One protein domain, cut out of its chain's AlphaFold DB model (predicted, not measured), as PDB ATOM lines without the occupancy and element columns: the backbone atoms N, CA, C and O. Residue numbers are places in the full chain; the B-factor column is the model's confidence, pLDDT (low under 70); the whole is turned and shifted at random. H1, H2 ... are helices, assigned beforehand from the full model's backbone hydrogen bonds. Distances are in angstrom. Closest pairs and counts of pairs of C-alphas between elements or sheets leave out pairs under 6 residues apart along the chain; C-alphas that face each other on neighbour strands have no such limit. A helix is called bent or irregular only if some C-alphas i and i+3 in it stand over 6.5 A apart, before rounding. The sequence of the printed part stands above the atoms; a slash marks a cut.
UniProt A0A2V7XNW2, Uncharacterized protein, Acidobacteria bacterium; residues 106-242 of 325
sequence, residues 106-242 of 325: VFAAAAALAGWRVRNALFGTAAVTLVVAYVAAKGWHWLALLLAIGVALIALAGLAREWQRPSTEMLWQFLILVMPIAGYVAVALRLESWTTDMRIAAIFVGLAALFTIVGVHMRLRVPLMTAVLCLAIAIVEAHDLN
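What this domain is: This is residues 106 to 242 of the 325 residues of an uncharacterized protein of Acidobacteria bacterium (UniProt A0A2V7XNW2). Six helices running roughly side by side make a flat slab: the hairpin of H3 and bent H4 forms its middle, H2 and then H1 extend it to one edge, and the hairpin of H5 and H6 makes the other edge. Successive helices alternate in direction, and H4 bends across H3. The printed part has 137 residues, with six named helices in the order H1 to H6, no named strand, and the class all helix. It is compact, with a radius of gyration of the C-alphas of 15.2 A, and spans 47 by 39 by 16 A.

How they stand to each other: H4, residues 166 to 188, is one helix by its hydrogen bonds but bent: C-alphas 177 and 180 are 6.7 A apart. Its arms, H4a at residues 166 to 177 and H4b at residues 180 to 188, stand at a shallow tilt of 34.9 degrees, only just short of steep. H3, residues 141 to 159, touches H4b at a shallow tilt of 3 degrees, opposite ways, the closest C-alphas being those of Leu 145 and Gly 183, 4.1 A apart. With residues 151 to 159 alone, H3 touches H4a at a steep tilt of 38 degrees; C-alphas 152 and 176 come closest, at 4.6 A. H2, residues 121 to 137, touches H4a with residues 121 to 125 alone, closest at C-alphas 121 and 171, 4.1 A apart. H1, residues 106 to 118, touches H2, opposite ways at 13 degrees, a shallow tilt, with C-alphas 108 and 127 closest at 4.3 A; H1 and H3 are apart. H6, residues 221 to 237, touches H4a with residues 222 to 229 alone, closest at C-alphas 177 and 226, 5.3 A apart. H5, residues 198 to 218, and H6 form a hairpin whose closest C-alphas, 208 and 227, are 4.0 A apart. H2, H3, H4a, H5 and H6 make an up and down bundle, each running against the one before it. In H1, H2, H3, H4a, H4b, H5 and H6 every O i to N i+4 pair is within hydrogen-bond range.

Where its parts are: From first to last C-alpha, H5 measures 29.8 A, H3 26.8 A, H6 24.9 A, H2 24.1 A, H1 18.0 A, H4a 16.7 A and H4b 12.1 A. H4a begins at C-alpha 166 (-93.245, 20.120, -7.130), H1 begins at C-alpha 106 (-113.261, 5.706, -18.568), and H6 ends at C-alpha 237 (-110.594, 33.893, -34.530).

The domain as a whole: The farthest C-alphas, those of Arg 117 and Asn 242, are 48.6 A apart. The printed part has no cut and no long link. Mean pLDDT of the printed part is 91.4; residues 192 to 193 are under 70.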
ATOM      1  N   VAL A 106    -114.030   6.825 -19.126       88.88
ATOM      2  CA  VAL A 106    -113.261   5.706 -18.568       88.88
ATOM      3  C   VAL A 106    -111.762   5.950 -18.770       88.88
ATOM      4  O   VAL A 106    -110.983   5.782 -17.831       88.88
ATOM      5  N   PHE A 107    -111.355   6.447 -19.946       86.81
ATOM      6  CA  PHE A 107    -109.971   6.875 -20.185       86.81
ATOM      7  C   PHE A 107    -109.565   8.058 -19.298       86.81
ATOM      8  O   PHE A 107    -108.456   8.064 -18.763       86.81
ATOM      9  N   ALA A 108    -110.461   9.024 -19.077       91.69
ATOM     10  CA  ALA A 108    -110.221  10.133 -18.159       91.69
ATOM     11  C   ALA A 108    -110.010   9.640 -16.719       91.69
ATOM     12  O   ALA A 108    -109.067  10.065 -16.055       91.69
ATOM     13  N   ALA A 109    -110.834   8.697 -16.248       89.69
ATOM     14  CA  ALA A 109    -110.700   8.093 -14.924       89.69
ATOM     15  C   ALA A 109    -109.390   7.304 -14.784       89.69
ATOM     16  O   ALA A 109    -108.686   7.451 -13.786       89.69
ATOM     17  N   ALA A 110    -109.012   6.525 -15.801       87.69
ATOM     18  CA  ALA A 110    -107.729   5.830 -15.834       87.69
ATOM     19  C   ALA A 110    -106.539   6.799 -15.790       87.69
ATOM     20  O   ALA A 110    -105.624   6.616 -14.985       87.69
ATOM     21  N   ALA A 111    -106.565   7.860 -16.600       88.94
ATOM     22  CA  ALA A 111    -105.539   8.897 -16.587       88.94
ATOM     23  C   ALA A 111    -105.477   9.616 -15.227       88.94
ATOM     24  O   ALA A 111    -104.384   9.865 -14.717       88.94
ATOM     25  N   ALA A 112    -106.623   9.879 -14.591       91.06
ATOM     26  CA  ALA A 112    -106.689  10.487 -13.264       91.06
ATOM     27  C   ALA A 112    -106.100   9.569 -12.183       91.06
ATOM     28  O   ALA A 112    -105.305  10.023 -11.360       91.06
ATOM     29  N   LEU A 113    -106.431   8.273 -12.206       89.50
ATOM     30  CA  LEU A 113    -105.886   7.273 -11.283       89.50
ATOM     31  C   LEU A 113    -104.373   7.107 -11.465       89.50
ATOM     32  O   LEU A 113    -103.628   7.134 -10.483       89.50
ATOM     33  N   ALA A 114    -103.903   7.011 -12.712       84.94
ATOM     34  CA  ALA A 114    -102.479   6.960 -13.031       84.94
ATOM     35  C   ALA A 114    -101.760   8.244 -12.580       84.94
ATOM     36  O   ALA A 114    -100.719   8.180 -11.922       84.94
ATOM     37  N   GLY A 115    -102.342   9.414 -12.856       86.19
ATOM     38  CA  GLY A 115    -101.830  10.713 -12.424       86.19
ATOM     39  C   GLY A 115    -101.760  10.850 -10.907       86.19
ATOM     40  O   GLY A 115    -100.745  11.303 -10.381       86.19
ATOM     41  N   TRP A 116    -102.778  10.383 -10.182       86.88
ATOM     42  CA  TRP A 116    -102.797  10.363  -8.720       86.88
ATOM     43  C   TRP A 116    -101.715   9.442  -8.147       86.88
ATOM     44  O   TRP A 116    -100.977   9.832  -7.235       86.88
ATOM     45  N   ARG A 117    -101.605   8.218  -8.682       85.62
ATOM     46  CA  ARG A 117    -100.712   7.173  -8.160       85.62
ATOM     47  C   ARG A 117     -99.244   7.440  -8.462       85.62
ATOM     48  O   ARG A 117     -98.407   7.240  -7.579       85.62
ATOM     49  N   VAL A 118     -98.942   7.873  -9.683       82.44
ATOM     50  CA  VAL A 118     -97.577   8.175 -10.144       82.44
ATOM     51  C   VAL A 118     -97.196   9.627  -9.832       82.44
ATOM     52  O   VAL A 118     -96.027   9.997  -9.913       82.44
ATOM     53  N   ARG A 119     -98.165  10.455  -9.408       84.25
ATOM     54  CA  ARG A 119     -97.985  11.896  -9.158       84.25
ATOM     55  C   ARG A 119     -97.412  12.605 -10.388       84.25
ATOM     56  O   ARG A 119     -96.538  13.463 -10.271       84.25
ATOM     57  N   ASN A 120     -97.899  12.226 -11.568       86.00
ATOM     58  CA  ASN A 120     -97.476  12.799 -12.840       86.00
ATOM     59  C   ASN A 120     -98.486  13.858 -13.297       86.00
ATOM     60  O   ASN A 120     -99.660  13.563 -13.529       86.00
ATOM     61  N   ALA A 121     -97.999  15.089 -13.427       88.75
ATOM     62  CA  ALA A 121     -98.781  16.243 -13.831       88.75
ATOM     63  C   ALA A 121     -99.424  16.068 -15.216       88.75
ATOM     64  O   ALA A 121    -100.597  16.385 -15.383       88.75
ATOM     65  N   LEU A 122     -98.700  15.470 -16.171       87.75
ATOM     66  CA  LEU A 122     -99.192  15.262 -17.535       87.75
ATOM     67  C   LEU A 122    -100.457  14.403 -17.563       87.75
ATOM     68  O   LEU A 122    -101.370  14.679 -18.332       87.75
ATOM     69  N   PHE A 123    -100.545  13.392 -16.699       88.44
ATOM     70  CA  PHE A 123    -101.705  12.499 -16.657       88.44
ATOM     71  C   PHE A 123    -102.907  13.136 -15.979       88.44
ATOM     72  O   PHE A 123    -104.030  12.936 -16.430       88.44
ATOM     73  N   GLY A 124    -102.678  13.963 -14.955       93.25
ATOM     74  CA  GLY A 124    -103.742  14.792 -14.394       93.25
ATOM     75  C   GLY A 124    -104.295  15.772 -15.432       93.25
ATOM     76  O   GLY A 124    -105.506  15.858 -15.610       93.25
ATOM     77  N   THR A 125    -103.424  16.449 -16.186       95.62
ATOM     78  CA  THR A 125    -103.841  17.353 -17.268       95.62
ATOM     79  C   THR A 125    -104.555  16.608 -18.395       95.62
ATOM     80  O   THR A 125    -105.605  17.062 -18.850       95.62
ATOM     81  N   ALA A 126    -104.048  15.445 -18.814       93.50
ATOM     82  CA  ALA A 126    -104.690  14.604 -19.821       93.50
ATOM     83  C   ALA A 126    -106.081  14.142 -19.369       93.50
ATOM     84  O   ALA A 126    -107.022  14.208 -20.152       93.50
ATOM     85  N   ALA A 127    -106.242  13.757 -18.098       95.44
ATOM     86  CA  ALA A 127    -107.537  13.374 -17.545       95.44
ATOM     87  C   ALA A 127    -108.567  14.501 -17.674       95.44
ATOM     88  O   ALA A 127    -109.658  14.279 -18.193       95.44
ATOM     89  N   VAL A 128    -108.215  15.725 -17.268       97.50
ATOM     90  CA  VAL A 128    -109.138  16.866 -17.373       97.50
ATOM     91  C   VAL A 128    -109.395  17.248 -18.835       97.50
ATOM     92  O   VAL A 128    -110.529  17.546 -19.200       97.50
ATOM     93  N   THR A 129    -108.379  17.147 -19.698       97.00
ATOM     94  CA  THR A 129    -108.528  17.365 -21.148       97.00
ATOM     95  C   THR A 129    -109.520  16.371 -21.759       97.00
ATOM     96  O   THR A 129    -110.371  16.765 -22.550       97.00
ATOM     97  N   LEU A 130    -109.471  15.097 -21.354       95.06
ATOM     98  CA  LEU A 130    -110.427  14.077 -21.789       95.06
ATOM     99  C   LEU A 130    -111.847  14.361 -21.282       95.06
ATOM    100  O   LEU A 130    -112.802  14.112 -22.010       95.06
ATOM    101  N   VAL A 131    -112.015  14.931 -20.084       97.12
ATOM    102  CA  VAL A 131    -113.340  15.374 -19.608       97.12
ATOM    103  C   VAL A 131    -113.886  16.506 -20.484       97.12
ATOM    104  O   VAL A 131    -115.046  16.454 -20.886       97.12
ATOM    105  N   VAL A 132    -113.059  17.497 -20.837       97.19
ATOM    106  CA  VAL A 132    -113.444  18.566 -21.779       97.19
ATOM    107  C   VAL A 132    -113.821  17.966 -23.139       97.19
ATOM    108  O   VAL A 132    -114.878  18.291 -23.681       97.19
ATOM    109  N   ALA A 133    -113.013  17.035 -23.655       95.12
ATOM    110  CA  ALA A 133    -113.273  16.344 -24.915       95.12
ATOM    111  C   ALA A 133    -114.569  15.518 -24.880       95.12
ATOM    112  O   ALA A 133    -115.314  15.518 -25.854       95.12
ATOM    113  N   TYR A 134    -114.884  14.860 -23.760       95.12
ATOM    114  CA  TYR A 134    -116.144  14.138 -23.570       95.12
ATOM    115  C   TYR A 134    -117.355  15.072 -23.677       95.12
ATOM    116  O   TYR A 134    -118.306  14.780 -24.401       95.12
ATOM    117  N   VAL A 135    -117.318  16.214 -22.983       96.44
ATOM    118  CA  VAL A 135    -118.402  17.206 -23.037       96.44
ATOM    119  C   VAL A 135    -118.570  17.749 -24.459       96.44
ATOM    120  O   VAL A 135    -119.699  17.888 -24.934       96.44
ATOM    121  N   ALA A 136    -117.459  18.002 -25.154       94.69
ATOM    122  CA  ALA A 136    -117.468  18.437 -26.547       94.69
ATOM    123  C   ALA A 136    -118.065  17.368 -27.476       94.69
ATOM    124  O   ALA A 136    -118.948  17.671 -28.272       94.69
ATOM    125  N   ALA A 137    -117.655  16.106 -27.323       92.38
ATOM    126  CA  ALA A 137    -118.147  14.976 -28.111       92.38
ATOM    127  C   ALA A 137    -119.640  14.683 -27.880       92.38
ATOM    128  O   ALA A 137    -120.306  14.141 -28.758       92.38
ATOM    129  N   LYS A 138    -120.198  15.086 -26.730       93.81
ATOM    130  CA  LYS A 138    -121.643  15.037 -26.455       93.81
ATOM    131  C   LYS A 138    -122.441  16.146 -27.171       93.81
ATOM    132  O   LYS A 138    -123.663  16.194 -27.060       93.81
ATOM    133  N   GLY A 139    -121.770  17.056 -27.878       92.12
ATOM    134  CA  GLY A 139    -122.379  18.195 -28.570       92.12
ATOM    135  C   GLY A 139    -122.535  19.448 -27.701       92.12
ATOM    136  O   GLY A 139    -123.114  20.443 -28.137       92.12
ATOM    137  N   TRP A 140    -122.026  19.445 -26.463       94.00
ATOM    138  CA  TRP A 140    -122.138  20.574 -25.529       94.00
ATOM    139  C   TRP A 140    -120.901  21.479 -25.584       94.00
ATOM    140  O   TRP A 140    -120.287  21.790 -24.565       94.00
ATOM    141  N   HIS A 141    -120.530  21.923 -26.784       93.19
ATOM    142  CA  HIS A 141    -119.279  22.648 -27.055       93.19
ATOM    143  C   HIS A 141    -119.081  23.900 -26.190       93.19
ATOM    144  O   HIS A 141    -118.003  24.113 -25.643       93.19
ATOM    145  N   TRP A 142    -120.135  24.702 -25.994       93.75
ATOM    146  CA  TRP A 142    -120.047  25.898 -25.148       93.75
ATOM    147  C   TRP A 142    -119.799  25.547 -23.677       93.75
ATOM    148  O   TRP A 142    -119.027  26.214 -22.993       93.75
ATOM    149  N   LEU A 143    -120.403  24.455 -23.197       96.38
ATOM    150  CA  LEU A 143    -120.153  23.951 -21.850       96.38
ATOM    151  C   LEU A 143    -118.722  23.421 -21.728       96.38
ATOM    152  O   LEU A 143    -118.090  23.657 -20.706       96.38
ATOM    153  N   ALA A 144    -118.185  22.771 -22.766       96.38
ATOM    154  CA  ALA A 144    -116.791  22.331 -22.801       96.38
ATOM    155  C   ALA A 144    -115.810  23.516 -22.727       96.38
ATOM    156  O   ALA A 144    -114.861  23.466 -21.944       96.38
ATOM    157  N   LEU A 145    -116.075  24.604 -23.465       96.31
ATOM    158  CA  LEU A 145    -115.299  25.845 -23.384       96.31
ATOM    159  C   LEU A 145    -115.350  26.443 -21.974       96.31
ATOM    160  O   LEU A 145    -114.306  26.699 -21.376       96.31
ATOM    161  N   LEU A 146    -116.550  26.627 -21.416       97.19
ATOM    162  CA  LEU A 146    -116.724  27.183 -20.071       97.19
ATOM    163  C   LEU A 146    -116.077  26.306 -18.993       97.19
ATOM    164  O   LEU A 146    -115.460  26.832 -18.070       97.19
ATOM    165  N   LEU A 147    -116.171  24.979 -19.124       97.88
ATOM    166  CA  LEU A 147    -115.506  24.026 -18.240       97.88
ATOM    167  C   LEU A 147    -113.987  24.205 -18.306       97.88
ATOM    168  O   LEU A 147    -113.343  24.324 -17.268       97.88
ATOM    169  N   ALA A 148    -113.415  24.256 -19.511       97.94
ATOM    170  CA  ALA A 148    -111.979  24.418 -19.700       97.94
ATOM    171  C   ALA A 148    -111.476  25.753 -19.124       97.94
ATOM    172  O   ALA A 148    -110.488  25.780 -18.390       97.94
ATOM    173  N   ILE A 149    -112.201  26.849 -19.370       97.94
ATOM    174  CA  ILE A 149    -111.905  28.160 -18.780       97.94
ATOM    175  C   ILE A 149    -111.997  28.094 -17.251       97.94
ATOM    176  O   ILE A 149    -111.077  28.528 -16.562       97.94
ATOM    177  N   GLY A 150    -113.065  27.505 -16.709       98.25
ATOM    178  CA  GLY A 150    -113.248  27.338 -15.269       98.25
ATOM    179  C   GLY A 150    -112.094  26.570 -14.622       98.25
ATOM    180  O   GLY A 150    -111.549  27.012 -13.613       98.25
ATOM    181  N   VAL A 151    -111.650  25.473 -15.241       98.19
ATOM    182  CA  VAL A 151    -110.477  24.712 -14.783       98.19
ATOM    183  C   VAL A 151    -109.205  25.556 -14.860       98.19
ATOM    184  O   VAL A 151    -108.419  25.528 -13.916       98.19
ATOM    185  N   ALA A 152    -108.989  26.321 -15.934       97.88
ATOM    186  CA  ALA A 152    -107.819  27.191 -16.063       97.88
ATOM    187  C   ALA A 152    -107.773  28.259 -14.955       97.88
ATOM    188  O   ALA A 152    -106.712  28.516 -14.387       97.88
ATOM    189  N   LEU A 153    -108.924  28.838 -14.596       97.94
ATOM    190  CA  LEU A 153    -109.044  29.812 -13.507       97.94
ATOM    191  C   LEU A 153    -108.829  29.174 -12.128       97.94
ATOM    192  O   LEU A 153    -108.119  29.737 -11.294       97.94
ATOM    193  N   ILE A 154    -109.375  27.975 -11.896       97.81
ATOM    194  CA  ILE A 154    -109.103  27.199 -10.675       97.81
ATOM    195  C   ILE A 154    -107.611  26.878 -10.584       97.81
ATOM    196  O   ILE A 154    -107.022  26.986  -9.512       97.81
ATOM    197  N   ALA A 155    -106.983  26.521 -11.702       97.12
ATOM    198  CA  ALA A 155    -105.564  26.227 -11.747       97.12
ATOM    199  C   ALA A 155    -104.706  27.470 -11.484       97.12
ATOM    200  O   ALA A 155    -103.713  27.373 -10.765       97.12
ATOM    201  N   LEU A 156    -105.123  28.642 -11.972       96.62
ATOM    202  CA  LEU A 156    -104.494  29.926 -11.654       96.62
ATOM    203  C   LEU A 156    -104.553  30.227 -10.152       96.62
ATOM    204  O   LEU A 156    -103.531  30.559  -9.553       96.62
ATOM    205  N   ALA A 157    -105.719  30.040  -9.529       96.19
ATOM    206  CA  ALA A 157    -105.874  30.164  -8.081       96.19
ATOM    207  C   ALA A 157    -105.063  29.098  -7.321       96.19
ATOM    208  O   ALA A 157    -104.501  29.372  -6.262       96.19
ATOM    209  N   GLY A 158    -104.952  27.889  -7.875       94.50
ATOM    210  CA  GLY A 158    -104.102  26.825  -7.352       94.50
ATOM    211  C   GLY A 158    -102.627  27.218  -7.353       94.50
ATOM    212  O   GLY A 158    -101.946  27.006  -6.354       94.50
ATOM    213  N   LEU A 159    -102.140  27.844  -8.425       93.06
ATOM    214  CA  LEU A 159    -100.749  28.287  -8.555       93.06
ATOM    215  C   LEU A 159    -100.401  29.453  -7.613       93.06
ATOM    216  O   LEU A 159     -99.236  29.637  -7.275       93.06
ATOM    217  N   ALA A 160    -101.400  30.204  -7.144       89.94
ATOM    218  CA  ALA A 160    -101.212  31.247  -6.138       89.94
ATOM    219  C   ALA A 160    -100.819  30.705  -4.752       89.94
ATOM    220  O   ALA A 160    -100.366  31.467  -3.899       89.94
ATOM    221  N   ARG A 161    -101.004  29.401  -4.512       91.62
ATOM    222  CA  ARG A 161    -100.697  28.749  -3.239       91.62
ATOM    223  C   ARG A 161     -99.325  28.082  -3.280       91.62
ATOM    224  O   ARG A 161     -98.975  27.419  -4.252       91.62
ATOM    225  N   GLU A 162     -98.586  28.173  -2.178       85.69
ATOM    226  CA  GLU A 162     -97.357  27.402  -1.992       85.69
ATOM    227  C   GLU A 162     -97.682  25.913  -1.812       85.69
ATOM    228  O   GLU A 162     -98.403  25.509  -0.892       85.69
ATOM    229  N   TRP A 163     -97.146  25.079  -2.703       84.44
ATOM    230  CA  TRP A 163     -97.299  23.630  -2.641       84.44
ATOM    231  C   TRP A 163     -96.006  22.989  -2.154       84.44
ATOM    232  O   TRP A 163     -94.950  23.165  -2.747       84.44
ATOM    233  N   GLN A 164     -96.105  22.137  -1.135       77.75
ATOM    234  CA  GLN A 164     -94.958  21.370  -0.626       77.75
ATOM    235  C   GLN A 164     -94.365  20.400  -1.663       77.75
ATOM    236  O   GLN A 164     -93.261  19.893  -1.481       77.75
ATOM    237  N   ARG A 165     -95.114  20.070  -2.726       76.69
ATOM    238  CA  ARG A 165     -94.733  19.055  -3.715       76.69
ATOM    239  C   ARG A 165     -94.628  19.657  -5.123       76.69
ATOM    240  O   ARG A 165     -95.663  20.054  -5.664       76.69
ATOM    241  N   PRO A 166     -93.453  19.578  -5.780       78.94
ATOM    242  CA  PRO A 166     -93.245  20.120  -7.130       78.94
ATOM    243  C   PRO A 166     -94.169  19.528  -8.206       78.94
ATOM    244  O   PRO A 166     -94.514  20.190  -9.177       78.94
ATOM    245  N   SER A 167     -94.606  18.273  -8.047       81.62
ATOM    246  CA  SER A 167     -95.507  17.618  -9.008       81.62
ATOM    247  C   SER A 167     -96.888  18.273  -9.083       81.62
ATOM    248  O   SER A 167     -97.509  18.274 -10.141       81.62
ATOM    249  N   THR A 168     -97.383  18.795  -7.959       88.19
ATOM    250  CA  THR A 168     -98.698  19.444  -7.897       88.19
ATOM    251  C   THR A 168     -98.633  20.832  -8.516       88.19
ATOM    252  O   THR A 168     -99.539  21.224  -9.240       88.19
ATOM    253  N   GLU A 169     -97.530  21.545  -8.299       89.44
ATOM    254  CA  GLU A 169     -97.280  22.821  -8.961       89.44
ATOM    255  C   GLU A 169     -97.226  22.650 -10.487       89.44
ATOM    256  O   GLU A 169     -97.944  23.340 -11.206       89.44
ATOM    257  N   MET A 170     -96.476  21.654 -10.980       89.62
ATOM    258  CA  MET A 170     -96.435  21.329 -12.412       89.62
ATOM    259  C   MET A 170     -97.817  20.984 -12.982       89.62
ATOM    260  O   MET A 170     -98.117  21.367 -14.109       89.62
ATOM    261  N   LEU A 171     -98.677  20.292 -12.223       94.00
ATOM    262  CA  LEU A 171    -100.051  19.995 -12.647       94.00
ATOM    263  C   LEU A 171    -100.844  21.277 -12.898       94.00
ATOM    264  O   LEU A 171    -101.461  21.410 -13.953       94.00
ATOM    265  N   TRP A 172    -100.801  22.227 -11.964       96.12
ATOM    266  CA  TRP A 172    -101.480  23.509 -12.133       96.12
ATOM    267  C   TRP A 172    -100.914  24.301 -13.309       96.12
ATOM    268  O   TRP A 172    -101.684  24.832 -14.104       96.12
ATOM    269  N   GLN A 173     -99.590  24.309 -13.481       95.44
ATOM    270  CA  GLN A 173     -98.945  24.965 -14.618       95.44
ATOM    271  C   GLN A 173     -99.414  24.385 -15.963       95.44
ATOM    272  O   GLN A 173     -99.810  25.137 -16.854       95.44
ATOM    273  N   PHE A 174     -99.441  23.054 -16.103       96.12
ATOM    274  CA  PHE A 174     -99.935  22.412 -17.323       96.12
ATOM    275  C   PHE A 174    -101.433  22.632 -17.540       96.12
ATOM    276  O   PHE A 174    -101.846  22.836 -18.677       96.12
ATOM    277  N   LEU A 175    -102.257  22.626 -16.487       97.38
ATOM    278  CA  LEU A 175    -103.689  22.915 -16.611       97.38
ATOM    279  C   LEU A 175    -103.940  24.349 -17.102       97.38
ATOM    280  O   LEU A 175    -104.721  24.533 -18.031       97.38
ATOM    281  N   ILE A 176    -103.250  25.352 -16.549       97.44
ATOM    282  CA  ILE A 176    -103.371  26.746 -17.010       97.44
ATOM    283  C   ILE A 176    -102.989  26.862 -18.494       97.44
ATOM    284  O   ILE A 176    -103.628  27.605 -19.232       97.44
ATOM    285  N   LEU A 177    -101.966  26.130 -18.946       96.94
ATOM    286  CA  LEU A 177    -101.491  26.188 -20.330       96.94
ATOM    287  C   LEU A 177    -102.399  25.432 -21.317       96.94
ATOM    288  O   LEU A 177    -102.714  25.947 -22.384       96.94
ATOM    289  N   VAL A 178    -102.811  24.209 -20.982       97.44
ATOM    290  CA  VAL A 178    -103.490  23.297 -21.919       97.44
ATOM    291  C   VAL A 178    -104.992  23.561 -22.006       97.44
ATOM    292  O   VAL A 178    -105.574  23.414 -23.080       97.44
ATOM    293  N   MET A 179    -105.643  23.957 -20.908       98.06
ATOM    294  CA  MET A 179    -107.103  24.096 -20.892       98.06
ATOM    295  C   MET A 179    -107.645  25.137 -21.885       98.06
ATOM    296  O   MET A 179    -108.619  24.814 -22.561       98.06
ATOM    297  N   PRO A 180    -107.044  26.331 -22.071       97.88
ATOM    298  CA  PRO A 180    -107.515  27.278 -23.085       97.88
ATOM    299  C   PRO A 180    -107.494  26.694 -24.505       97.88
ATOM    300  O   PRO A 180    -108.448  26.887 -25.255       97.88
ATOM    301  N   ILE A 181    -106.466  25.904 -24.845       97.19
ATOM    302  CA  ILE A 181    -106.379  25.193 -26.133       97.19
ATOM    303  C   ILE A 181    -107.490  24.148 -26.226       97.19
ATOM    304  O   ILE A 181    -108.203  24.097 -27.221       97.19
ATOM    305  N   ALA A 182    -107.659  23.326 -25.187       96.75
ATOM    306  CA  ALA A 182    -108.680  22.282 -25.171       96.75
ATOM    307  C   ALA A 182    -110.096  22.862 -25.322       96.75
ATOM    308  O   ALA A 182    -110.901  22.330 -26.083       96.75
ATOM    309  N   GLY A 183    -110.386  23.973 -24.636       96.19
ATOM    310  CA  GLY A 183    -111.653  24.693 -24.750       96.19
ATOM    311  C   GLY A 183    -111.867  25.295 -26.137       96.19
ATOM    312  O   GLY A 183    -112.965  25.189 -26.676       96.19
ATOM    313  N   TYR A 184    -110.820  25.868 -26.737       95.56
ATOM    314  CA  TYR A 184    -110.875  26.392 -28.100       95.56
ATOM    315  C   TYR A 184    -111.161  25.290 -29.126       95.56
ATOM    316  O   TYR A 184    -112.140  25.369 -29.863       95.56
ATOM    317  N   VAL A 185    -110.365  24.216 -29.109       94.50
ATOM    318  CA  VAL A 185    -110.521  23.063 -30.010       94.50
ATOM    319  C   VAL A 185    -111.914  22.443 -29.876       94.50
ATOM    320  O   VAL A 185    -112.529  22.095 -30.879       94.50
ATOM    321  N   ALA A 186    -112.456  22.357 -28.656       93.50
ATOM    322  CA  ALA A 186    -113.801  21.834 -28.416       93.50
ATOM    323  C   ALA A 186    -114.908  22.603 -29.158       93.50
ATOM    324  O   ALA A 186    -115.926  22.000 -29.508       93.50
ATOM    325  N   VAL A 187    -114.728  23.907 -29.387       91.88
ATOM    326  CA  VAL A 187    -115.672  24.747 -30.138       91.88
ATOM    327  C   VAL A 187    -115.323  24.780 -31.622       91.88
ATOM    328  O   VAL A 187    -116.220  24.616 -32.447       91.88
ATOM    329  N   ALA A 188    -114.037  24.902 -31.960       88.25
ATOM    330  CA  ALA A 188    -113.554  24.954 -33.338       88.25
ATOM    331  C   ALA A 188    -113.939  23.706 -34.149       88.25
ATOM    332  O   ALA A 188    -114.327  23.820 -35.304       88.25
ATOM    333  N   LEU A 189    -113.940  22.516 -33.531       83.00
ATOM    334  CA  LEU A 189    -114.350  21.264 -34.188       83.00
ATOM    335  C   LEU A 189    -115.817  21.241 -34.662       83.00
ATOM    336  O   LEU A 189    -116.186  20.349 -35.421       83.00
ATOM    337  N   ARG A 190    -116.663  22.176 -34.209       79.38
ATOM    338  CA  ARG A 190    -118.071  22.285 -34.628       79.38
ATOM    339  C   ARG A 190    -118.270  23.268 -35.782       79.38
ATOM    340  O   ARG A 190    -119.301  23.226 -36.449       79.38
ATOM    341  N   LEU A 191    -117.350  24.207 -35.968       71.81
ATOM    342  CA  LEU A 191    -117.504  25.259 -36.959       71.81
ATOM    343  C   LEU A 191    -117.260  24.647 -38.347       71.81
ATOM    344  O   LEU A 191    -116.128  24.515 -38.796       71.81
ATOM    345  N   GLU A 192    -118.345  24.234 -39.017       67.38
ATOM    346  CA  GLU A 192    -118.323  23.707 -40.398       67.38
ATOM    347  C   GLU A 192    -117.744  24.718 -41.398       67.38
ATOM    348  O   GLU A 192    -117.276  24.350 -42.473       67.38
ATOM    349  N   SER A 193    -117.738  25.996 -41.025       66.75
ATOM    350  CA  SER A 193    -117.067  27.069 -41.744       66.75
ATOM    351  C   SER A 193    -116.194  27.842 -40.764       66.75
ATOM    352  O   SER A 193    -116.608  28.089 -39.633       66.75
ATOM    353  N   TRP A 194    -114.989  28.213 -41.196       71.50
ATOM    354  CA  TRP A 194    -114.033  29.034 -40.444       71.50
ATOM    355  C   TRP A 194    -114.510  30.492 -40.363       71.50
ATOM    356  O   TRP A 194    -113.798  31.409 -40.744       71.50
ATOM    357  N   THR A 195    -115.755  30.711 -39.948       77.25
ATOM    358  CA  THR A 195    -116.323  32.046 -39.795       77.25
ATOM    359  C   THR A 195    -115.899  32.626 -38.460       77.25
ATOM    360  O   THR A 195    -116.107  31.992 -37.426       77.25
ATOM    361  N   THR A 196    -115.394  33.854 -38.488       82.00
ATOM    362  CA  THR A 196    -115.061  34.630 -37.291       82.00
ATOM    363  C   THR A 196    -116.214  34.690 -36.275       82.00
ATOM    364  O   THR A 196    -117.257  35.296 -36.542       82.00
ATOM    365  N   ASP A 197    -116.011  34.142 -35.067       88.06
ATOM    366  CA  ASP A 197    -116.905  34.356 -33.919       88.06
ATOM    367  C   ASP A 197    -116.309  35.392 -32.949       88.06
ATOM    368  O   ASP A 197    -115.465  35.107 -32.091       88.06
ATOM    369  N   MET A 198    -116.818  36.625 -33.040       90.00
ATOM    370  CA  MET A 198    -116.424  37.744 -32.173       90.00
ATOM    371  C   MET A 198    -116.554  37.433 -30.676       90.00
ATOM    372  O   MET A 198    -115.820  38.005 -29.868       90.00
ATOM    373  N   ARG A 199    -117.476  36.545 -30.275       92.88
ATOM    374  CA  ARG A 199    -117.675  36.198 -28.861       92.88
ATOM    375  C   ARG A 199    -116.503  35.383 -28.337       92.88
ATOM    376  O   ARG A 199    -116.025  35.655 -27.237       92.88
ATOM    377  N   ILE A 200    -116.025  34.417 -29.122       92.88
ATOM    378  CA  ILE A 200    -114.871  33.583 -28.767       92.88
ATOM    379  C   ILE A 200    -113.624  34.465 -28.684       92.88
ATOM    380  O   ILE A 200    -112.938  34.449 -27.659       92.88
ATOM    381  N   ALA A 201    -113.390  35.311 -29.692       93.19
ATOM    382  CA  ALA A 201    -112.280  36.260 -29.686       93.19
ATOM    383  C   ALA A 201    -112.303  37.164 -28.437       93.19
ATOM    384  O   ALA A 201    -111.301  37.260 -27.725       93.19
ATOM    385  N   ALA A 202    -113.455  37.758 -28.100       94.69
ATOM    386  CA  ALA A 202    -113.596  38.611 -26.918       94.69
ATOM    387  C   ALA A 202    -113.309  37.868 -25.598       94.69
ATOM    388  O   ALA A 202    -112.641  38.416 -24.718       94.69
ATOM    389  N   ILE A 203    -113.761  36.614 -25.462       96.25
ATOM    390  CA  ILE A 203    -113.482  35.774 -24.285       96.25
ATOM    391  C   ILE A 203    -111.976  35.539 -24.132       96.25
ATOM    392  O   ILE A 203    -111.430  35.723 -23.041       96.25
ATOM    393  N   PHE A 204    -111.287  35.162 -25.212       96.75
ATOM    394  CA  PHE A 204    -109.850  34.891 -25.169       96.75
ATOM    395  C   PHE A 204    -109.010  36.159 -24.959       96.75
ATOM    396  O   PHE A 204    -108.022  36.097 -24.228       96.75
ATOM    397  N   VAL A 205    -109.429  37.317 -25.484       96.19
ATOM    398  CA  VAL A 205    -108.817  38.621 -25.152       96.19
ATOM    399  C   VAL A 205    -108.982  38.936 -23.664       96.19
ATOM    400  O   VAL A 205    -108.010  39.305 -23.003       96.19
ATOM    401  N   GLY A 206    -110.183  38.742 -23.109       97.25
ATOM    402  CA  GLY A 206    -110.442  38.934 -21.680       97.25
ATOM    403  C   GLY A 206    -109.575  38.027 -20.799       97.25
ATOM    404  O   GLY A 206    -108.983  38.486 -19.821       97.25
ATOM    405  N   LEU A 207    -109.428  36.754 -21.181       97.25
ATOM    406  CA  LEU A 207    -108.537  35.812 -20.499       97.25
ATOM    407  C   LEU A 207    -107.063  36.192 -20.633       97.25
ATOM    408  O   LEU A 207    -106.329  36.114 -19.650       97.25
ATOM    409  N   ALA A 208    -106.621  36.628 -21.814       96.69
ATOM    410  CA  ALA A 208    -105.253  37.085 -22.028       96.69
ATOM    411  C   ALA A 208    -104.922  38.288 -21.132       96.69
ATOM    412  O   ALA A 208    -103.876  38.302 -20.478       96.69
ATOM    413  N   ALA A 209    -105.834  39.260 -21.030       96.38
ATOM    414  CA  ALA A 209    -105.689  40.398 -20.128       96.38
ATOM    415  C   ALA A 209    -105.609  39.945 -18.662       96.38
ATOM    416  O   ALA A 209    -104.678  40.329 -17.952       96.38
ATOM    417  N   LEU A 210    -106.517  39.065 -18.222       97.38
ATOM    418  CA  LEU A 210    -106.521  38.525 -16.862       97.38
ATOM    419  C   LEU A 210    -105.208  37.805 -16.522       97.38
ATOM    420  O   LEU A 210    -104.587  38.103 -15.502       97.38
ATOM    421  N   PHE A 211    -104.756  36.884 -17.375       96.81
ATOM    422  CA  PHE A 211    -103.512  36.147 -17.157       96.81
ATOM    423  C   PHE A 211    -102.276  37.050 -17.207       96.81
ATOM    424  O   PHE A 211    -101.328  36.810 -16.459       96.81
ATOM    425  N   THR A 212    -102.294  38.112 -18.017       94.88
ATOM    426  CA  THR A 212    -101.229  39.126 -18.037       94.88
ATOM    427  C   THR A 212    -101.178  39.884 -16.716       94.88
ATOM    428  O   THR A 212    -100.117  39.969 -16.100       94.88
ATOM    429  N   ILE A 213    -102.324  40.386 -16.242       95.31
ATOM    430  CA  ILE A 213    -102.432  41.111 -14.969       95.31
ATOM    431  C   ILE A 213    -101.936  40.218 -13.830       95.31
ATOM    432  O   ILE A 213    -101.010  40.594 -13.109       95.31
ATOM    433  N   VAL A 214    -102.480  39.005 -13.699       94.56
ATOM    434  CA  VAL A 214    -102.089  38.076 -12.630       94.56
ATOM    435  C   VAL A 214    -100.624  37.654 -12.765       94.56
ATOM    436  O   VAL A 214     -99.899  37.654 -11.773       94.56
ATOM    437  N   GLY A 215    -100.145  37.362 -13.975       92.38
ATOM    438  CA  GLY A 215     -98.754  36.987 -14.234       92.38
ATOM    439  C   GLY A 215     -97.754  38.078 -13.847       92.38
ATOM    440  O   GLY A 215     -96.738  37.777 -13.221       92.38
ATOM    441  N   VAL A 216     -98.061  39.348 -14.138       90.69
ATOM    442  CA  VAL A 216     -97.232  40.499 -13.743       90.69
ATOM    443  C   VAL A 216     -97.305  40.744 -12.233       90.69
ATOM    444  O   VAL A 216     -96.265  40.916 -11.596       90.69
ATOM    445  N   HIS A 217     -98.504  40.724 -11.640       92.06
ATOM    446  CA  HIS A 217     -98.686  40.972 -10.206       92.06
ATOM    447  C   HIS A 217     -98.042  39.887  -9.336       92.06
ATOM    448  O   HIS A 217     -97.347  40.206  -8.371       92.06
ATOM    449  N   MET A 218     -98.241  38.617  -9.694       89.19
ATOM    450  CA  MET A 218     -97.713  37.465  -8.957       89.19
ATOM    451  C   MET A 218     -96.298  37.066  -9.383       89.19
ATOM    452  O   MET A 218     -95.692  36.210  -8.747       89.19
ATOM    453  N   ARG A 219     -95.754  37.684 -10.440       87.19
ATOM    454  CA  ARG A 219     -94.434  37.378 -11.025       87.19
ATOM    455  C   ARG A 219     -94.293  35.917 -11.474       87.19
ATOM    456  O   ARG A 219     -93.226  35.319 -11.359       87.19
ATOM    457  N   LEU A 220     -95.369  35.343 -12.009       87.50
ATOM    458  CA  LEU A 220     -95.407  33.957 -12.475       87.50
ATOM    459  C   LEU A 220     -95.241  33.904 -13.997       87.50
ATOM    460  O   LEU A 220     -95.965  34.567 -14.735       87.50
ATOM    461  N   ARG A 221     -94.308  33.075 -14.483       90.31
ATOM    462  CA  ARG A 221     -94.032  32.932 -15.926       90.31
ATOM    463  C   ARG A 221     -95.156  32.224 -16.683       90.31
ATOM    464  O   ARG A 221     -95.454  32.588 -17.815       90.31
ATOM    465  N   VAL A 222     -95.775  31.219 -16.063       93.44
ATOM    466  CA  VAL A 222     -96.757  30.355 -16.736       93.44
ATOM    467  C   VAL A 222     -98.030  31.110 -17.144       93.44
ATOM    468  O   VAL A 222     -98.396  31.005 -18.311       93.44
ATOM    469  N   PRO A 223     -98.653  31.952 -16.292       94.75
ATOM    470  CA  PRO A 223     -99.772  32.789 -16.724       94.75
ATOM    471  C   PRO A 223     -99.420  33.714 -17.897       94.75
ATOM    472  O   PRO A 223    -100.229  33.873 -18.800       94.75
ATOM    473  N   LEU A 224     -98.202  34.266 -17.949       92.75
ATOM    474  CA  LEU A 224     -97.779  35.108 -19.078       92.75
ATOM    475  C   LEU A 224     -97.692  34.316 -20.390       92.75
ATOM    476  O   LEU A 224     -98.145  34.800 -21.423       92.75
ATOM    477  N   MET A 225     -97.168  33.085 -20.355       94.25
ATOM    478  CA  MET A 225     -97.169  32.199 -21.528       94.25
ATOM    479  C   MET A 225     -98.597  31.884 -21.985       94.25
ATOM    480  O   MET A 225     -98.901  31.958 -23.174       94.25
ATOM    481  N   THR A 226     -99.491  31.597 -21.040       96.06
ATOM    482  CA  THR A 226    -100.905  31.354 -21.334       96.06
ATOM    483  C   THR A 226    -101.614  32.599 -21.865       96.06
ATOM    484  O   THR A 226    -102.469  32.478 -22.735       96.06
ATOM    485  N   ALA A 227    -101.250  33.800 -21.414       95.88
ATOM    486  CA  ALA A 227    -101.802  35.037 -21.954       95.88
ATOM    487  C   ALA A 227    -101.477  35.203 -23.444       95.88
ATOM    488  O   ALA A 227    -102.370  35.499 -24.234       95.88
ATOM    489  N   VAL A 228    -100.222  34.950 -23.834       94.69
ATOM    490  CA  VAL A 228     -99.788  34.975 -25.241       94.69
ATOM    491  C   VAL A 228    -100.540  33.928 -26.061       94.69
ATOM    492  O   VAL A 228    -100.996  34.217 -27.163       94.69
ATOM    493  N   LEU A 229    -100.719  32.731 -25.508       96.50
ATOM    494  CA  LEU A 229    -101.471  31.651 -26.141       96.50
ATOM    495  C   LEU A 229    -102.948  32.020 -26.366       96.50
ATOM    496  O   LEU A 229    -103.459  31.848 -27.468       96.50
ATOM    497  N   CYS A 230    -103.622  32.571 -25.353       97.12
ATOM    498  CA  CYS A 230    -104.996  33.062 -25.478       97.12
ATOM    499  C   CYS A 230    -105.096  34.189 -26.513       97.12
ATOM    500  O   CYS A 230    -106.029  34.207 -27.310       97.12
ATOM    501  N   LEU A 231    -104.126  35.106 -26.537       94.50
ATOM    502  CA  LEU A 231    -104.085  36.179 -27.527       94.50
ATOM    503  C   LEU A 231    -103.915  35.627 -28.950       94.50
ATOM    504  O   LEU A 231    -104.602  36.083 -29.856       94.50
ATOM    505  N   ALA A 232    -103.058  34.620 -29.143       92.50
ATOM    506  CA  ALA A 232    -102.895  33.957 -30.434       92.50
ATOM    507  C   ALA A 232    -104.207  33.312 -30.911       92.50
ATOM    508  O   ALA A 232    -104.588  33.503 -32.062       92.50
ATOM    509  N   ILE A 233    -104.933  32.624 -30.021       93.69
ATOM    510  CA  ILE A 233    -106.260  32.063 -30.325       93.69
ATOM    511  C   ILE A 233    -107.241  33.173 -30.731       93.69
ATOM    512  O   ILE A 233    -107.936  33.043 -31.734       93.69
ATOM    513  N   ALA A 234    -107.270  34.291 -29.999       92.50
ATOM    514  CA  ALA A 234    -108.142  35.415 -30.329       92.50
ATOM    515  C   ALA A 234    -107.817  36.056 -31.690       92.50
ATOM    516  O   ALA A 234    -108.732  36.458 -32.400       92.50
ATOM    517  N   ILE A 235    -106.533  36.147 -32.055       89.31
ATOM    518  CA  ILE A 235    -106.096  36.668 -33.361       89.31
ATOM    519  C   ILE A 235    -106.542  35.737 -34.490       89.31
ATOM    520  O   ILE A 235    -107.033  36.222 -35.504       89.31
ATOM    521  N   VAL A 236    -106.395  34.418 -34.310       89.56
ATOM    522  CA  VAL A 236    -106.866  33.420 -35.287       89.56
ATOM    523  C   VAL A 236    -108.373  33.550 -35.496       89.56
ATOM    524  O   VAL A 236    -108.832  33.590 -36.631       89.56
ATOM    525  N   GLU A 237    -109.145  33.701 -34.422       90.19
ATOM    526  CA  GLU A 237    -110.594  33.893 -34.530       90.19
ATOM    527  C   GLU A 237    -110.988  35.229 -35.158       90.19
ATOM    528  O   GLU A 237    -111.996  35.297 -35.843       90.19
ATOM    529  N   ALA A 238    -110.205  36.293 -34.971       87.44
ATOM    530  CA  ALA A 238    -110.498  37.615 -35.523       87.44
ATOM    531  C   ALA A 238    -109.974  37.829 -36.959       87.44
ATOM    532  O   ALA A 238    -109.985  38.964 -37.441       87.44
ATOM    533  N   HIS A 239    -109.484  36.784 -37.636       84.31
ATOM    534  CA  HIS A 239    -108.748  36.936 -38.892       84.31
ATOM    535  C   HIS A 239    -109.572  37.550 -40.037       84.31
ATOM    536  O   HIS A 239    -109.024  38.368 -40.778       84.31
ATOM    537  N   ASP A 240    -110.875  37.254 -40.152       81.56
ATOM    538  CA  ASP A 240    -111.712  37.813 -41.234       81.56
ATOM    539  C   ASP A 240    -112.017  39.305 -41.040       81.56
ATOM    540  O   ASP A 240    -112.408  40.002 -41.975       81.56
ATOM    541  N   LEU A 241    -111.848  39.817 -39.818       79.44
ATOM    542  CA  LEU A 241    -112.128  41.214 -39.480       79.44
ATOM    543  C   LEU A 241    -110.972  42.147 -39.802       79.44
ATOM    544  O   LEU A 241    -111.061  43.339 -39.508       79.44
ATOM    545  N   ASN A 242    -109.884  41.624 -40.361       75.25
ATOM    546  CA  ASN A 242    -108.725  42.413 -40.712       75.25
ATOM    547  C   ASN A 242    -108.750  42.744 -42.216       75.25
ATOM    548  O   ASN A 242    -108.131  42.033 -43.004       75.25
TER     549      ASN A 242